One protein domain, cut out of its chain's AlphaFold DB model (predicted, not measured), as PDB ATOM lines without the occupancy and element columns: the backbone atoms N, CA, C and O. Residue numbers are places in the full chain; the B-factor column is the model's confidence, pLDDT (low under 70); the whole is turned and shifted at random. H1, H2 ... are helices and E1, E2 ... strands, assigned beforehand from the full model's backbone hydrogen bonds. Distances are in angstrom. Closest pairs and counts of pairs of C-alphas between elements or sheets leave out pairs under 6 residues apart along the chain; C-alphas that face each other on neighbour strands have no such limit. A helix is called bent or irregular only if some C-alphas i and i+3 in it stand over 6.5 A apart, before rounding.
ATOM      1  N   GLY A  10     -65.644  56.900  18.360       95.06
ATOM      2  CA  GLY A  10     -64.997  58.211  18.437       95.06
ATOM      3  C   GLY A  10     -63.717  58.351  17.610       95.06
ATOM      4  O   GLY A  10     -63.494  59.407  17.024       95.06
ATOM      5  N   HIS A  11     -62.896  57.300  17.485       95.44
ATOM      6  CA  HIS A  11     -61.652  57.409  16.709       95.44
ATOM      7  C   HIS A  11     -61.900  57.497  15.197       95.44
ATOM      8  O   HIS A  11     -61.104  58.098  14.479       95.44
ATOM      9  N   ILE A  12     -63.001  56.915  14.712       96.00
ATOM     10  CA  ILE A  12     -63.428  57.023  13.313       96.00
ATOM     11  C   ILE A  12     -64.023  58.413  13.089       96.00
ATOM     12  O   ILE A  12     -63.621  59.096  12.152       96.00
ATOM     13  N   GLU A  13     -64.903  58.872  13.986       96.50
ATOM     14  CA  GLU A  13     -65.486  60.221  13.925       96.50
ATOM     15  C   GLU A  13     -64.413  61.316  13.922       96.50
ATOM     16  O   GLU A  13     -64.511  62.270  13.156       96.50
ATOM     17  N   CYS A  14     -63.366  61.172  14.739       97.62
ATOM     18  CA  CYS A  14     -62.245  62.109  14.776       97.62
ATOM     19  C   CYS A  14     -61.540  62.221  13.423       97.62
ATOM     20  O   CYS A  14     -61.271  63.328  12.962       97.62
ATOM     21  N   GLN A  15     -61.265  61.084  12.784       97.44
ATOM     22  CA  GLN A  15     -60.578  61.047  11.495       97.44
ATOM     23  C   GLN A  15     -61.472  61.565  10.368       97.44
ATOM     24  O   GLN A  15     -61.011  62.359   9.560       97.44
ATOM     25  N   LEU A  16     -62.760  61.207  10.355       96.31
ATOM     26  CA  LEU A  16     -63.727  61.743   9.391       96.31
ATOM     27  C   LEU A  16     -63.915  63.258   9.544       96.31
ATOM     28  O   LEU A  16     -63.974  63.979   8.553       96.31
ATOM     29  N   ALA A  17     -63.976  63.763  10.777       96.88
ATOM     30  CA  ALA A  17     -64.058  65.198  11.024       96.88
ATOM     31  C   ALA A  17     -62.781  65.919  10.564       96.88
ATOM     32  O   ALA A  17     -62.868  66.992   9.970       96.88
ATOM     33  N   HIS A  18     -61.609  65.328  10.807       95.06
ATOM     34  CA  HIS A  18     -60.339  65.861  10.321       95.06
ATOM     35  C   HIS A  18     -60.264  65.874   8.787       95.06
ATOM     36  O   HIS A  18     -59.901  66.893   8.206       95.06
ATOM     37  N   ASP A  19     -60.676  64.785   8.136       93.81
ATOM     38  CA  ASP A  19     -60.763  64.645   6.676       93.81
ATOM     39  C   ASP A  19     -61.724  65.671   6.050       93.81
ATOM     40  O   ASP A  19     -61.442  66.238   4.997       93.81
ATOM     41  N   ALA A  20     -62.805  66.012   6.757       95.00
ATOM     42  CA  ALA A  20     -63.720  67.094   6.394       95.00
ATOM     43  C   ALA A  20     -63.169  68.514   6.675       95.00
ATOM     44  O   ALA A  20     -63.885  69.501   6.497       95.00
ATOM     45  N   GLY A  21     -61.919  68.644   7.131       95.50
ATOM     46  CA  GLY A  21     -61.246  69.920   7.393       95.50
ATOM     47  C   GLY A  21     -61.491  70.513   8.785       95.50
ATOM     48  O   GLY A  21     -61.124  71.664   9.037       95.50
ATOM     49  N   ALA A  22     -62.098  69.768   9.713       97.31
ATOM     50  CA  ALA A  22     -62.321  70.249  11.070       97.31
ATOM     51  C   ALA A  22     -61.056  70.140  11.938       97.31
ATOM     52  O   ALA A  22     -60.295  69.175  11.882       97.31
ATOM     53  N   THR A  23     -60.871  71.105  12.844       97.69
ATOM     54  CA  THR A  23     -59.955  70.938  13.982       97.69
ATOM     55  C   THR A  23     -60.683  70.198  15.101       97.69
ATOM     56  O   THR A  23     -61.668  70.698  15.648       97.69
ATOM     57  N   VAL A  24     -60.194  69.016  15.473       98.25
ATOM     58  CA  VAL A  24     -60.862  68.157  16.455       98.25
ATOM     59  C   VAL A  24     -60.202  68.285  17.823       98.25
ATOM     60  O   VAL A  24     -59.075  67.841  18.016       98.25
ATOM     61  N   ILE A  25     -60.932  68.836  18.794       98.38
ATOM     62  CA  ILE A  25     -60.630  68.649  20.221       98.38
ATOM     63  C   ILE A  25     -61.248  67.320  20.657       98.38
ATOM     64  O   ILE A  25     -62.470  67.151  20.568       98.38
ATOM     65  N   ALA A  26     -60.403  66.392  21.097       97.75
ATOM     66  CA  ALA A  26     -60.766  65.030  21.469       97.75
ATOM     67  C   ALA A  26     -60.729  64.868  22.993       97.75
ATOM     68  O   ALA A  26     -59.661  64.891  23.604       97.75
ATOM     69  N   LEU A  27     -61.894  64.688  23.610       96.25
ATOM     70  CA  LEU A  27     -62.009  64.458  25.045       96.25
ATOM     71  C   LEU A  27     -61.810  62.964  25.341       96.25
ATOM     72  O   LEU A  27     -62.531  62.100  24.829       96.25
ATOM     73  N   GLY A  28     -60.814  62.647  26.165       93.38
ATOM     74  CA  GLY A  28     -60.462  61.268  26.498       93.38
ATOM     75  C   GLY A  28     -59.422  61.166  27.608       93.38
ATOM     76  O   GLY A  28     -58.743  62.134  27.941       93.38
ATOM     77  N   SER A  29     -59.287  59.980  28.201       92.12
ATOM     78  CA  SER A  29     -58.351  59.768  29.310       92.12
ATOM     79  C   SER A  29     -56.890  60.010  28.893       92.12
ATOM     80  O   SER A  29     -56.532  59.719  27.747       92.12
ATOM     81  N   PRO A  30     -56.016  60.465  29.817       93.81
ATOM     82  CA  PRO A  30     -54.603  60.737  29.529       93.81
ATOM     83  C   PRO A  30     -53.863  59.582  28.843       93.81
ATOM     84  O   PRO A  30     -53.036  59.810  27.962       93.81
ATOM     85  N   ARG A  31     -54.206  58.328  29.181       90.25
ATOM     86  CA  ARG A  31     -53.613  57.129  28.561       90.25
ATOM     87  C   ARG A  31     -53.795  57.045  27.043       90.25
ATOM     88  O   ARG A  31     -53.015  56.382  26.372       90.25
ATOM     89  N   ASN A  32     -54.815  57.709  26.505       92.94
ATOM     90  CA  ASN A  32     -55.145  57.690  25.086       92.94
ATOM     91  C   ASN A  32     -54.618  58.918  24.328       92.94
ATOM     92  O   ASN A  32     -54.781  58.983  23.114       92.94
ATOM     93  N   HIS A  33     -53.997  59.892  25.002       95.38
ATOM     94  CA  HIS A  33     -53.611  61.164  24.376       95.38
ATOM     95  C   HIS A  33     -52.602  60.995  23.243       95.38
ATOM     96  O   HIS A  33     -52.741  61.653  22.218       95.38
ATOM     97  N   ASP A  34     -51.627  60.098  23.385       94.75
ATOM     98  CA  ASP A  34     -50.625  59.876  22.333       94.75
ATOM     99  C   ASP A  34     -51.267  59.299  21.068       94.75
ATOM    100  O   ASP A  34     -51.010  59.785  19.970       94.75
ATOM    101  N   TYR A  35     -52.185  58.344  21.227       93.81
ATOM    102  CA  TYR A  35     -52.980  57.821  20.118       93.81
ATOM    103  C   TYR A  35     -53.862  58.903  19.481       93.81
ATOM    104  O   TYR A  35     -53.893  59.048  18.265       93.81
ATOM    105  N   LEU A  36     -54.545  59.706  20.297       95.88
ATOM    106  CA  LEU A  36     -55.384  60.800  19.813       95.88
ATOM    107  C   LEU A  36     -54.579  61.823  18.987       95.88
ATOM    108  O   LEU A  36     -55.071  62.297  17.962       95.88
ATOM    109  N   ARG A  37     -53.325  62.112  19.363       96.50
ATOM    110  CA  ARG A  37     -52.422  62.942  18.543       96.50
ATOM    111  C   ARG A  37     -52.055  62.269  17.223       96.50
ATOM    112  O   ARG A  37     -52.016  62.951  16.206       96.50
ATOM    113  N   GLN A  38     -51.808  60.956  17.225       94.38
ATOM    114  CA  GLN A  38     -51.468  60.205  16.006       94.38
ATOM    115  C   GLN A  38     -52.576  60.278  14.948       94.38
ATOM    116  O   GLN A  38     -52.268  60.371  13.766       94.38
ATOM    117  N   ILE A  39     -53.845  60.303  15.365       94.50
ATOM    118  CA  ILE A  39     -54.994  60.454  14.457       94.50
ATOM    119  C   ILE A  39     -55.367  61.924  14.174       94.50
ATOM    120  O   ILE A  39     -56.473  62.206  13.722       94.50
ATOM    121  N   GLY A  40     -54.468  62.875  14.460       94.44
ATOM    122  CA  GLY A  40     -54.615  64.284  14.072       94.44
ATOM    123  C   GLY A  40     -55.496  65.137  14.989       94.44
ATOM    124  O   GLY A  40     -55.914  66.228  14.598       94.44
ATOM    125  N   THR A  41     -55.792  64.675  16.208       97.62
ATOM    126  CA  THR A  41     -56.640  65.420  17.153       97.62
ATOM    127  C   THR A  41     -55.837  66.162  18.220       97.62
ATOM    128  O   THR A  41     -54.667  65.877  18.483       97.62
ATOM    129  N   LEU A  42     -56.502  67.115  18.871       98.06
ATOM    130  CA  LEU A  42     -56.019  67.853  20.029       98.06
ATOM    131  C   LEU A  42     -56.605  67.222  21.305       98.06
ATOM    132  O   LEU A  42     -57.761  67.504  21.641       98.06
ATOM    133  N   PRO A  43     -55.870  66.343  22.011       97.88
ATOM    134  CA  PRO A  43     -56.424  65.633  23.152       97.88
ATOM    135  C   PRO A  43     -56.584  66.541  24.374       97.88
ATOM    136  O   PRO A  43     -55.676  67.291  24.735       97.88
ATOM    137  N   VAL A  44     -57.715  66.403  25.057       97.75
ATOM    138  CA  VAL A  44     -57.992  67.013  26.360       97.75
ATOM    139  C   VAL A  44     -58.466  65.919  27.311       97.75
ATOM    140  O   VAL A  44     -59.215  65.022  26.927       97.75
ATOM    141  N   ALA A  45     -57.994  65.955  28.556       95.44
ATOM    142  CA  ALA A  45     -58.469  65.036  29.582       95.44
ATOM    143  C   ALA A  45     -59.792  65.523  30.187       95.44
ATOM    144  O   ALA A  45     -59.963  66.717  30.414       95.44
ATOM    145  N   TYR A  46     -60.713  64.594  30.443       90.12
ATOM    146  CA  TYR A  46     -61.970  64.869  31.147       90.12
ATOM    147  C   TYR A  46     -61.744  65.099  32.648       90.12
ATOM    148  O   TYR A  46     -60.625  64.932  33.155       90.12
ATOM    149  N   GLY A  47     -62.809  65.478  33.356       89.94
ATOM    150  CA  GLY A  47     -62.830  65.624  34.812       89.94
ATOM    151  C   GLY A  47     -62.732  67.076  35.270       89.94
ATOM    152  O   GLY A  47     -63.075  68.000  34.536       89.94
ATOM    153  N   GLU A  48     -62.257  67.298  36.494       90.75
ATOM    154  CA  GLU A  48     -62.185  68.644  37.072       90.75
ATOM    155  C   GLU A  48     -61.380  69.610  36.181       90.75
ATOM    156  O   GLU A  48     -60.354  69.245  35.599       90.75
ATOM    157  N   GLY A  49     -61.892  70.829  35.994       93.44
ATOM    158  CA  GLY A  49     -61.281  71.826  35.110       93.44
ATOM    159  C   GLY A  49     -61.249  71.429  33.626       93.44
ATOM    160  O   GLY A  49     -60.421  71.938  32.871       93.44
ATOM    161  N   GLU A  50     -62.082  70.483  33.171       94.88
ATOM    162  CA  GLU A  50     -62.143  70.113  31.746       94.88
ATOM    163  C   GLU A  50     -62.541  71.289  30.848       94.88
ATOM    164  O   GLU A  50     -61.974  71.442  29.770       94.88
ATOM    165  N   GLU A  51     -63.452  72.155  31.299       95.69
ATOM    166  CA  GLU A  51     -63.905  73.306  30.514       95.69
ATOM    167  C   GLU A  51     -62.746  74.259  30.205       95.69
ATOM    168  O   GLU A  51     -62.532  74.615  29.045       95.69
ATOM    169  N   ASP A  52     -61.956  74.620  31.217       96.50
ATOM    170  CA  ASP A  52     -60.819  75.528  31.058       96.50
ATOM    171  C   ASP A  52     -59.764  74.938  30.124       96.50
ATOM    172  O   ASP A  52     -59.264  75.621  29.228       96.50
ATOM    173  N   ARG A  53     -59.485  73.636  30.258       97.25
ATOM    174  CA  ARG A  53     -58.564  72.918  29.366       97.25
ATOM    175  C   ARG A  53     -59.067  72.905  27.922       97.25
ATOM    176  O   ARG A  53     -58.273  73.097  27.000       97.25
ATOM    177  N   ILE A  54     -60.372  72.724  27.706       97.25
ATOM    178  CA  ILE A  54     -60.987  72.803  26.372       97.25
ATOM    179  C   ILE A  54     -60.834  74.215  25.799       97.25
ATOM    180  O   ILE A  54     -60.400  74.362  24.656       97.25
ATOM    181  N   ARG A  55     -61.141  75.257  26.580       96.69
ATOM    182  CA  ARG A  55     -61.017  76.658  26.145       96.69
ATOM    183  C   ARG A  55     -59.577  77.028  25.809       96.69
ATOM    184  O   ARG A  55     -59.334  77.664  24.783       96.69
ATOM    185  N   GLN A  56     -58.628  76.587  26.630       97.25
ATOM    186  CA  GLN A  56     -57.205  76.781  26.382       97.25
ATOM    187  C   GLN A  56     -56.782  76.106  25.072       97.25
ATOM    188  O   GLN A  56     -56.135  76.740  24.241       97.25
ATOM    189  N   MET A  57     -57.204  74.857  24.844       97.38
ATOM    190  CA  MET A  57     -56.907  74.128  23.608       97.38
ATOM    191  C   MET A  57     -57.549  74.773  22.368       97.38
ATOM    192  O   MET A  57     -56.975  74.770  21.276       97.38
ATOM    193  N   ALA A  58     -58.735  75.365  22.521       96.31
ATOM    194  CA  ALA A  58     -59.410  76.084  21.447       96.31
ATOM    195  C   ALA A  58     -58.674  77.374  21.040       96.31
ATOM    196  O   ALA A  58     -58.826  77.820  19.898       96.31
ATOM    197  N   ALA A  59     -57.850  77.943  21.928       94.56
ATOM    198  CA  ALA A  59     -57.071  79.160  21.697       94.56
ATOM    199  C   ALA A  59     -57.941  80.332  21.196       94.56
ATOM    200  O   ALA A  59     -57.639  80.974  20.192       94.56
ATOM    201  N   GLY A  60     -59.076  80.564  21.865       92.62
ATOM    202  CA  GLY A  60     -60.020  81.641  21.537       92.62
ATOM    203  C   GLY A  60     -60.975  81.347  20.374       92.62
ATOM    204  O   GLY A  60     -61.882  82.138  20.123       92.62
ATOM    205  N   ARG A  61     -60.829  80.211  19.680       95.25
ATOM    206  CA  ARG A  61     -61.787  79.775  18.652       95.25
ATOM    207  C   ARG A  61     -63.065  79.240  19.299       95.25
ATOM    208  O   ARG A  61     -63.015  78.568  20.327       95.25
ATOM    209  N   ALA A  62     -64.207  79.501  18.668       95.81
ATOM    210  CA  ALA A  62     -65.485  78.952  19.109       95.81
ATOM    211  C   ALA A  62     -65.550  77.434  18.876       95.81
ATOM    212  O   ALA A  62     -65.068  76.927  17.859       95.81
ATOM    213  N   ILE A  63     -66.196  76.711  19.794       97.75
ATOM    214  CA  ILE A  63     -66.537  75.302  19.584       97.75
ATOM    215  C   ILE A  63     -67.823  75.251  18.756       97.75
ATOM    216  O   ILE A  63     -68.895  75.607  19.233       97.75
ATOM    217  N   THR A  64     -67.718  74.828  17.498       97.31
ATOM    218  CA  THR A  64     -68.826  74.904  16.526       97.31
ATOM    219  C   THR A  64     -69.764  73.698  16.546       97.31
ATOM    220  O   THR A  64     -70.887  73.792  16.057       97.31
ATOM    221  N   ALA A  65     -69.309  72.565  17.084       97.62
ATOM    222  CA  ALA A  65     -70.086  71.336  17.214       97.62
ATOM    223  C   ALA A  65     -69.513  70.432  18.309       97.62
ATOM    224  O   ALA A  65     -68.300  70.448  18.579       97.62
ATOM    225  N   PHE A  66     -70.372  69.603  18.896       97.25
ATOM    226  CA  PHE A  66     -69.991  68.613  19.895       97.25
ATOM    227  C   PHE A  66     -70.715  67.284  19.646       97.25
ATOM    228  O   PHE A  66     -71.940  67.235  19.627       97.25
ATOM    229  N   ILE A  67     -69.940  66.214  19.453       96.81
ATOM    230  CA  ILE A  67     -70.424  64.833  19.421       96.81
ATOM    231  C   ILE A  67     -70.067  64.167  20.753       96.81
ATOM    232  O   ILE A  67     -68.887  64.073  21.105       96.81
ATOM    233  N   ASP A  68     -71.076  63.722  21.495       95.19
ATOM    234  CA  ASP A  68     -70.907  62.997  22.747       95.19
ATOM    235  C   ASP A  68     -71.143  61.494  22.567       95.19
ATOM    236  O   ASP A  68     -72.246  61.042  22.269       95.19
ATOM    237  N   ASN A  69     -70.080  60.721  22.786       92.62
ATOM    238  CA  ASN A  69     -70.069  59.264  22.728       92.62
ATOM    239  C   ASN A  69     -70.165  58.590  24.099       92.62
ATOM    240  O   ASN A  69     -70.219  57.364  24.153       92.62
ATOM    241  N   HIS A  70     -70.092  59.353  25.191       86.62
ATOM    242  CA  HIS A  70     -70.108  58.781  26.533       86.62
ATOM    243  C   HIS A  70     -71.536  58.547  27.035       86.62
ATOM    244  O   HIS A  70     -71.792  57.516  27.655       86.62
ATOM    245  N   GLY A  71     -72.456  59.471  26.734       77.69
ATOM    246  CA  GLY A  71     -73.790  59.496  27.327       77.69
ATOM    247  C   GLY A  71     -73.763  59.994  28.776       77.69
ATOM    248  O   GLY A  71     -72.726  60.400  29.306       77.69
ATOM    249  N   GLY A  72     -74.921  59.978  29.440       74.00
ATOM    250  CA  GLY A  72     -75.009  60.286  30.879       74.00
ATOM    251  C   GLY A  72     -75.263  61.758  31.230       74.00
ATOM    252  O   GLY A  72     -74.984  62.190  32.346       74.00
ATOM    253  N   GLY A  73     -75.809  62.542  30.295       74.75
ATOM    254  CA  GLY A  73     -76.442  63.846  30.558       74.75
ATOM    255  C   GLY A  73     -75.508  65.052  30.742       74.75
ATOM    256  O   GLY A  73     -75.904  66.170  30.422       74.75
ATOM    257  N   GLY A  74     -74.256  64.861  31.170       87.06
ATOM    258  CA  GLY A  74     -73.311  65.968  31.407       87.06
ATOM    259  C   GLY A  74     -72.872  66.730  30.146       87.06
ATOM    260  O   GLY A  74     -72.443  67.884  30.224       87.06
ATOM    261  N   ALA A  75     -73.009  66.115  28.969       90.88
ATOM    262  CA  ALA A  75     -72.586  66.705  27.703       90.88
ATOM    263  C   ALA A  75     -73.379  67.965  27.326       90.88
ATOM    264  O   ALA A  75     -72.790  68.904  26.795       90.88
ATOM    265  N   ALA A  76     -74.681  68.017  27.626       92.62
ATOM    266  CA  ALA A  76     -75.524  69.171  27.309       92.62
ATOM    267  C   ALA A  76     -75.116  70.416  28.111       92.62
ATOM    268  O   ALA A  76     -74.975  71.506  27.550       92.62
ATOM    269  N   ASP A  77     -74.837  70.243  29.400       93.50
ATOM    270  CA  ASP A  77     -74.386  71.326  30.272       93.50
ATOM    271  C   ASP A  77     -72.988  71.816  29.892       93.50
ATOM    272  O   ASP A  77     -72.725  73.022  29.887       93.50
ATOM    273  N   LEU A  78     -72.082  70.901  29.532       94.62
ATOM    274  CA  LEU A  78     -70.766  71.264  29.006       94.62
ATOM    275  C   LEU A  78     -70.882  72.008  27.665       94.62
ATOM    276  O   LEU A  78     -70.259  73.056  27.498       94.62
ATOM    277  N   ALA A  79     -71.707  71.518  26.736       95.44
ATOM    278  CA  ALA A  79     -71.974  72.159  25.447       95.44
ATOM    279  C   ALA A  79     -72.478  73.595  25.633       95.44
ATOM    280  O   ALA A  79     -71.945  74.526  25.027       95.44
ATOM    281  N   LYS A  80     -73.457  73.776  26.530       95.81
ATOM    282  CA  LYS A  80     -74.041  75.077  26.863       95.81
ATOM    283  C   LYS A  80     -72.995  76.041  27.416       95.81
ATOM    284  O   LYS A  80     -72.913  77.170  26.942       95.81
ATOM    285  N   ARG A  81     -72.176  75.605  28.381       95.88
ATOM    286  CA  ARG A  81     -71.093  76.436  28.939       95.88
ATOM    287  C   ARG A  81     -70.085  76.833  27.862       95.88
ATOM    288  O   ARG A  81     -69.711  78.000  27.773       95.88
ATOM    289  N   LEU A  82     -69.710  75.904  26.986       96.31
ATOM    290  CA  LEU A  82     -68.790  76.148  25.870       96.31
ATOM    291  C   LEU A  82     -69.394  76.977  24.720       96.31
ATOM    292  O   LEU A  82     -68.657  77.351  23.808       96.31
ATOM    293  N   GLY A  83     -70.693  77.290  24.763       96.50
ATOM    294  CA  GLY A  83     -71.381  78.068  23.731       96.50
ATOM    295  C   GLY A  83     -71.642  77.291  22.439       96.50
ATOM    296  O   GLY A  83     -71.777  77.900  21.381       96.50
ATOM    297  N   VAL A  84     -71.694  75.959  22.508       97.50
ATOM    298  CA  VAL A  84     -72.049  75.117  21.360       97.50
ATOM    299  C   VAL A  84     -73.556  75.246  21.109       97.50
ATOM    300  O   VAL A  84     -74.331  75.021  22.042       97.50
ATOM    301  N   PRO A  85     -73.998  75.575  19.881       95.19
ATOM    302  CA  PRO A  85     -75.420  75.608  19.558       95.19
ATOM    303  C   PRO A  85     -76.076  74.246  19.804       95.19
ATOM    304  O   PRO A  85     -75.498  73.208  19.474       95.19
ATOM    305  N   SER A  86     -77.283  74.232  20.368       92.94
ATOM    306  CA  SER A  86     -77.986  72.992  20.730       92.94
ATOM    307  C   SER A  86     -78.216  72.059  19.538       92.94
ATOM    308  O   SER A  86     -78.112  70.847  19.667       92.94
ATOM    309  N   GLU A  87     -78.447  72.621  18.356       95.00
ATOM    310  CA  GLU A  87     -78.621  71.913  17.087       95.00
ATOM    311  C   GLU A  87     -77.309  71.337  16.524       95.00
ATOM    312  O   GLU A  87     -77.317  70.556  15.575       95.00
ATOM    313  N   ARG A  88     -76.167  71.718  17.108       96.56
ATOM    314  CA  ARG A  88     -74.825  71.201  16.803       96.56
ATOM    315  C   ARG A  88     -74.294  70.281  17.911       96.56
ATOM    316  O   ARG A  88     -73.118  69.905  17.870       96.56
ATOM    317  N   LEU A  89     -75.138  69.928  18.883       95.75
ATOM    318  CA  LEU A  89     -74.875  68.901  19.884       95.75
ATOM    319  C   LEU A  89     -75.551  67.587  19.473       95.75
ATOM    320  O   LEU A  89     -76.776  67.483  19.428       95.75
ATOM    321  N   VAL A  90     -74.746  66.556  19.241       95.25
ATOM    322  CA  VAL A  90     -75.227  65.197  18.970       95.25
ATOM    323  C   VAL A  90     -74.770  64.302  20.110       95.25
ATOM    324  O   VAL A  90     -73.572  64.102  20.279       95.25
ATOM    325  N   THR A  91     -75.702  63.773  20.899       93.38
ATOM    326  CA  THR A  91     -75.386  62.807  21.961       93.38
ATOM    327  C   THR A  91     -75.675  61.385  21.504       93.38
ATOM    328  O   THR A  91     -76.392  61.171  20.519       93.38
ATOM    329  N   SER A  92     -75.152  60.403  22.239       87.88
ATOM    330  CA  SER A  92     -75.441  58.995  21.977       87.88
ATOM    331  C   SER A  92     -76.940  58.684  22.045       87.88
ATOM    332  O   SER A  92     -77.431  57.852  21.288       87.88
ATOM    333  N   GLU A  93     -77.686  59.375  22.907       86.56
ATOM    334  CA  GLU A  93     -79.138  59.250  22.995       86.56
ATOM    335  C   GLU A  93     -79.833  59.838  21.758       86.56
ATOM    336  O   GLU A  93     -80.723  59.192  21.210       86.56
ATOM    337  N   HIS A  94     -79.399  61.009  21.264       88.62
ATOM    338  CA  HIS A  94     -79.981  61.647  20.070       88.62
ATOM    339  C   HIS A  94     -79.845  60.793  18.805       88.62
ATOM    340  O   HIS A  94     -80.716  60.823  17.938       88.62
ATOM    341  N   ARG A  95     -78.753  60.033  18.681       90.75
ATOM    342  CA  ARG A  95     -78.485  59.200  17.501       90.75
ATOM    343  C   ARG A  95     -79.009  57.768  17.612       90.75
ATOM    344  O   ARG A  95     -78.937  57.041  16.626       90.75
ATOM    345  N   ARG A  96     -79.568  57.363  18.760       90.38
ATOM    346  CA  ARG A  96     -80.004  55.978  19.021       90.38
ATOM    347  C   ARG A  96     -80.932  55.428  17.938       90.38
ATOM    348  O   ARG A  96     -80.715  54.319  17.457       90.38
ATOM    349  N   ASP A  97     -81.962  56.179  17.558       92.06
ATOM    350  CA  ASP A  97     -82.951  55.703  16.582       92.06
ATOM    351  C   ASP A  97     -82.352  55.586  15.176       92.06
ATOM    352  O   ASP A  97     -82.629  54.629  14.452       92.06
ATOM    353  N   VAL A  98     -81.463  56.518  14.821       91.44
ATOM    354  CA  VAL A  98     -80.710  56.491  13.561       91.44
ATOM    355  C   VAL A  98     -79.779  55.277  13.523       91.44
ATOM    356  O   VAL A  98     -79.782  54.528  12.548       91.44
ATOM    357  N   GLU A  99     -79.028  55.028  14.599       91.75
ATOM    358  CA  GLU A  99     -78.167  53.849  14.731       91.75
ATOM    359  C   GLU A  99     -78.974  52.548  14.624       91.75
ATOM    360  O   GLU A  99     -78.598  51.648  13.873       91.75
ATOM    361  N   LEU A 100     -80.117  52.451  15.316       94.06
ATOM    362  CA  LEU A 100     -80.999  51.283  15.250       94.06
ATOM    363  C   LEU A 100     -81.585  51.060  13.855       94.06
ATOM    364  O   LEU A 100     -81.721  49.905  13.445       94.06
ATOM    365  N   ARG A 101     -81.910  52.130  13.117       94.25
ATOM    366  CA  ARG A 101     -82.313  52.020  11.711       94.25
ATOM    367  C   ARG A 101     -81.186  51.422  10.883       94.25
ATOM    368  O   ARG A 101     -81.441  50.476  10.148       94.25
ATOM    369  N   PHE A 102     -79.958  51.934  11.000       93.06
ATOM    370  CA  PHE A 102     -78.841  51.459  10.172       93.06
ATOM    371  C   PHE A 102     -78.428  50.027  10.517       93.06
ATOM    372  O   PHE A 102     -78.103  49.253   9.624       93.06
ATOM    373  N   LEU A 103     -78.522  49.636  11.789       91.50
ATOM    374  CA  LEU A 103     -78.304  48.251  12.223       91.50
ATOM    375  C   LEU A 103     -79.319  47.263  11.630       91.50
ATOM    376  O   LEU A 103     -79.039  46.069  11.559       91.50
ATOM    377  N   ARG A 104     -80.504  47.744  11.244       93.75
ATOM    378  CA  ARG A 104     -81.602  46.946  10.681       93.75
ATOM    379  C   ARG A 104     -81.856  47.250   9.206       93.75
ATOM    380  O   ARG A 104     -82.873  46.807   8.676       93.75
ATOM    381  N   ALA A 105     -80.977  48.022   8.568       93.50
ATOM    382  CA  ALA A 105     -81.136  48.406   7.177       93.50
ATOM    383  C   ALA A 105     -81.170  47.142   6.297       93.50
ATOM    384  O   ALA A 105     -80.326  46.255   6.475       93.50
ATOM    385  N   PRO A 106     -82.148  47.013   5.384       93.25
ATOM    386  CA  PRO A 106     -82.181  45.895   4.453       93.25
ATOM    387  C   PRO A 106     -80.996  45.971   3.479       93.25
ATOM    388  O   PRO A 106     -80.350  47.006   3.325       93.25
ATOM    389  N   ALA A 107     -80.696  44.857   2.812       89.62
ATOM    390  CA  ALA A 107     -79.528  44.758   1.932       89.62
ATOM    391  C   ALA A 107     -79.572  45.715   0.722       89.62
ATOM    392  O   ALA A 107     -78.530  46.027   0.149       89.62
ATOM    393  N   ASP A 108     -80.763  46.161   0.327       94.31
ATOM    394  CA  ASP A 108     -81.018  47.093  -0.768       94.31
ATOM    395  C   ASP A 108     -81.146  48.559  -0.312       94.31
ATOM    396  O   ASP A 108     -81.412  49.430  -1.141       94.31
ATOM    397  N   ASP A 109     -80.907  48.856   0.971       96.69
ATOM    398  CA  ASP A 109     -80.894  50.224   1.493       96.69
ATOM    399  C   ASP A 109     -79.757  51.038   0.853       96.69
ATOM    400  O   ASP A 109     -78.566  50.838   1.119       96.69
ATOM    401  N   GLU A 110     -80.139  51.954  -0.035       96.50
ATOM    402  CA  GLU A 110     -79.211  52.766  -0.816       96.50
ATOM    403  C   GLU A 110     -78.356  53.686   0.056       96.50
ATOM    404  O   GLU A 110     -77.148  53.781  -0.151       96.50
ATOM    405  N   GLU A 111     -78.947  54.295   1.082       95.62
ATOM    406  CA  GLU A 111     -78.230  55.210   1.963       95.62
ATOM    407  C   GLU A 111     -77.187  54.467   2.807       95.62
ATOM    408  O   GLU A 111     -76.039  54.904   2.911       95.62
ATOM    409  N   ALA A 112     -77.553  53.314   3.379       94.44
ATOM    410  CA  ALA A 112     -76.620  52.484   4.135       94.44
ATOM    411  C   ALA A 112     -75.454  52.009   3.252       94.44
ATOM    412  O   ALA A 112     -74.289  52.086   3.660       94.44
ATOM    413  N   ARG A 113     -75.752  51.571   2.021       94.88
ATOM    414  CA  ARG A 113     -74.744  51.186   1.025       94.88
ATOM    415  C   ARG A 113     -73.799  52.342   0.707       94.88
ATOM    416  O   ARG A 113     -72.584  52.148   0.733       94.88
ATOM    417  N   ASP A 114     -74.323  53.528   0.431       95.62
ATOM    418  CA  ASP A 114     -73.513  54.676   0.024       95.62
ATOM    419  C   ASP A 114     -72.600  55.166   1.157       95.62
ATOM    420  O   ASP A 114     -71.420  55.455   0.923       95.62
ATOM    421  N   LEU A 115     -73.088  55.164   2.402       94.12
ATOM    422  CA  LEU A 115     -72.274  55.460   3.584       94.12
ATOM    423  C   LEU A 115     -71.148  54.436   3.782       94.12
ATOM    424  O   LEU A 115     -70.008  54.820   4.058       94.12
ATOM    425  N   LEU A 116     -71.434  53.143   3.600       93.19
ATOM    426  CA  LEU A 116     -70.418  52.091   3.673       93.19
ATOM    427  C   LEU A 116     -69.376  52.227   2.558       93.19
ATOM    428  O   LEU A 116     -68.184  52.079   2.827       93.19
ATOM    429  N   VAL A 117     -69.788  52.555   1.330       95.81
ATOM    430  CA  VAL A 117     -68.869  52.805   0.206       95.81
ATOM    431  C   VAL A 117     -67.977  54.015   0.485       95.81
ATOM    432  O   VAL A 117     -66.775  53.963   0.222       95.81
ATOM    433  N   MET A 118     -68.537  55.094   1.035       95.31
ATOM    434  CA  MET A 118     -67.773  56.277   1.435       95.31
ATOM    435  C   MET A 118     -66.714  55.922   2.486       95.31
ATOM    436  O   MET A 118     -65.536  56.240   2.298       95.31
ATOM    437  N   LEU A 119     -67.101  55.196   3.542       94.62
ATOM    438  CA  LEU A 119     -66.177  54.786   4.598       94.62
ATOM    439  C   LEU A 119     -65.106  53.818   4.076       94.62
ATOM    440  O   LEU A 119     -63.929  53.982   4.390       94.62
ATOM    441  N   ALA A 120     -65.483  52.843   3.245       95.88
ATOM    442  CA  ALA A 120     -64.550  51.894   2.645       95.88
ATOM    443  C   ALA A 120     -63.496  52.602   1.783       95.88
ATOM    444  O   ALA A 120     -62.311  52.296   1.901       95.88
ATOM    445  N   LYS A 121     -63.902  53.598   0.981       96.56
ATOM    446  CA  LYS A 121     -62.969  54.446   0.223       96.56
ATOM    447  C   LYS A 121     -62.037  55.225   1.149       96.56
ATOM    448  O   LYS A 121     -60.835  55.229   0.926       96.56
ATOM    449  N   ALA A 122     -62.554  55.825   2.223       95.88
ATOM    450  CA  ALA A 122     -61.720  56.541   3.190       95.88
ATOM    451  C   ALA A 122     -60.678  55.635   3.866       95.88
ATOM    452  O   ALA A 122     -59.536  56.054   4.070       95.88
ATOM    453  N   VAL A 123     -61.038  54.385   4.161       95.81
ATOM    454  CA  VAL A 123     -60.103  53.381   4.689       95.81
ATOM    455  C   VAL A 123     -59.087  52.948   3.630       95.81
ATOM    456  O   VAL A 123     -57.890  52.897   3.917       95.81
ATOM    457  N   GLN A 124     -59.533  52.686   2.400       96.69
ATOM    458  CA  GLN A 124     -58.668  52.320   1.276       96.69
ATOM    459  C   GLN A 124     -57.622  53.406   0.981       96.69
ATOM    460  O   GLN A 124     -56.444  53.095   0.802       96.69
ATOM    461  N   ASP A 125     -58.035  54.673   1.011       96.25
ATOM    462  CA  ASP A 125     -57.173  55.843   0.813       96.25
ATOM    463  C   ASP A 125     -56.295  56.156   2.040       96.25
ATOM    464  O   ASP A 125     -55.508  57.100   2.016       96.25
ATOM    465  N   ARG A 126     -56.433  55.388   3.133       94.06
ATOM    466  CA  ARG A 126     -55.770  55.602   4.435       94.06
ATOM    467  C   ARG A 126     -56.089  56.942   5.103       94.06
ATOM    468  O   ARG A 126     -55.365  57.353   6.007       94.06
TER     469      ARG A 126
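This is residues 10 to 126 of the 205 residues of the protein "Zinc-binding dehydrogenase" of Curtobacterium sp. Csp1 (UniProt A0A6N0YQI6). Two pairs of short parallel strands, E1 with E2 and E3 with E4, lie roughly in one row with a gap between E1 and E3; H1 and H2 lie over one side of this row, and H3 and H4 over the other. From E4 the backbone leads through H5 to a far turn at residues 104 to 109, and the long H6 folds back from there until it comes near H1. The printed part has 117 residues with six named helices and four named strands, in the order H1 E1 H2 E2 H3 E3 H4 E4 H5 H6, and its class is mostly helix. Each sheet has two strands and is parallel, in the orders E1, E2 and E3, E4. The whole is only just compact, close to loose, with a radius of gyration of the C-alphas of 15.7 A, and elongated, spanning 48 by 30 by 25 A.

H1, residues 10 to 19, comes first, and a tight link joins it to E1, residues 25 to 27; their closest C-alphas, those of Cys 14 and Ala 26, are 7.5 A apart. H2, residues 30 to 38, is close to H1 but not clearly touching it, with His 11 and Leu 36 the closest at 7.8 A between C-alphas. H2 leads to E2, residues 42 to 44, which is parallel to E1 at 33 degrees; N 26 and O 42 are within hydrogen-bond range at 2.9 A. E1, H2 and E2 form a strand-helix-strand unit, two parallel neighbour strands with a helix between them in the chain, and its crossover is right-handed. The closest C-alphas of H2 and E2 are those of His 33 and Pro 43, 5.4 A apart. For H3, residues 50 to 58, and E2 they are those of Val 44 and Ile 54, 6.5 A apart. E3, residues 66 to 68, is apart from E1. H4, residues 74 to 82, touches H3 at a steep tilt of 47 degrees, the same way, with the C-alphas of Glu 51 and Leu 82 closest at 7.3 A. E4, residues 89 to 91, is parallel to E3 at 9 degrees, with N 68 and O 90 2.8 A apart, within hydrogen-bond range. E3, H4 and E4 form a second such unit, also right-handed. H5, residues 96 to 103, and H6, residues 110 to 124, are close but not clearly touching, about perpendicular at 82 degrees, and the C-alphas of Phe 102 and Ala 112 are closest at 6.5 A. H6 and H1 are near each other, with 6 pairs of C-alphas within 10 A. Every O i to N i+4 pair is within hydrogen-bond range in H1, H3, H4, H5 and H6; in H2 3 of 5 are.

H1 begins at C-alpha 10, (-64.997, 58.211, 18.437), and is 14.1 A long. H2 measures 13.9 A and is irregular, with C-alphas 31 and 34 7.4 A apart. H3 measures 12.2 A, H4 12.4 A and H5 10.4 A. The four strands measure 6.5 A for E1, 6.7 A for E2, 6.4 A for E3 and 6.5 A for E4; E3 begins at C-alpha 66, (-69.991, 68.613, 19.895). H6, the longest helix, runs 20.7 A to C-alpha 124, (-58.668, 52.320, 1.276).

The two C-alphas farthest apart, those of Gly 49 and Asp 108, are 47.8 A apart, while those of Gly 10 and Arg 126 are 17.0 A apart. The printed part has no cut and no long link. The mean pLDDT of the printed part is 94.2, and no printed residue is under 70.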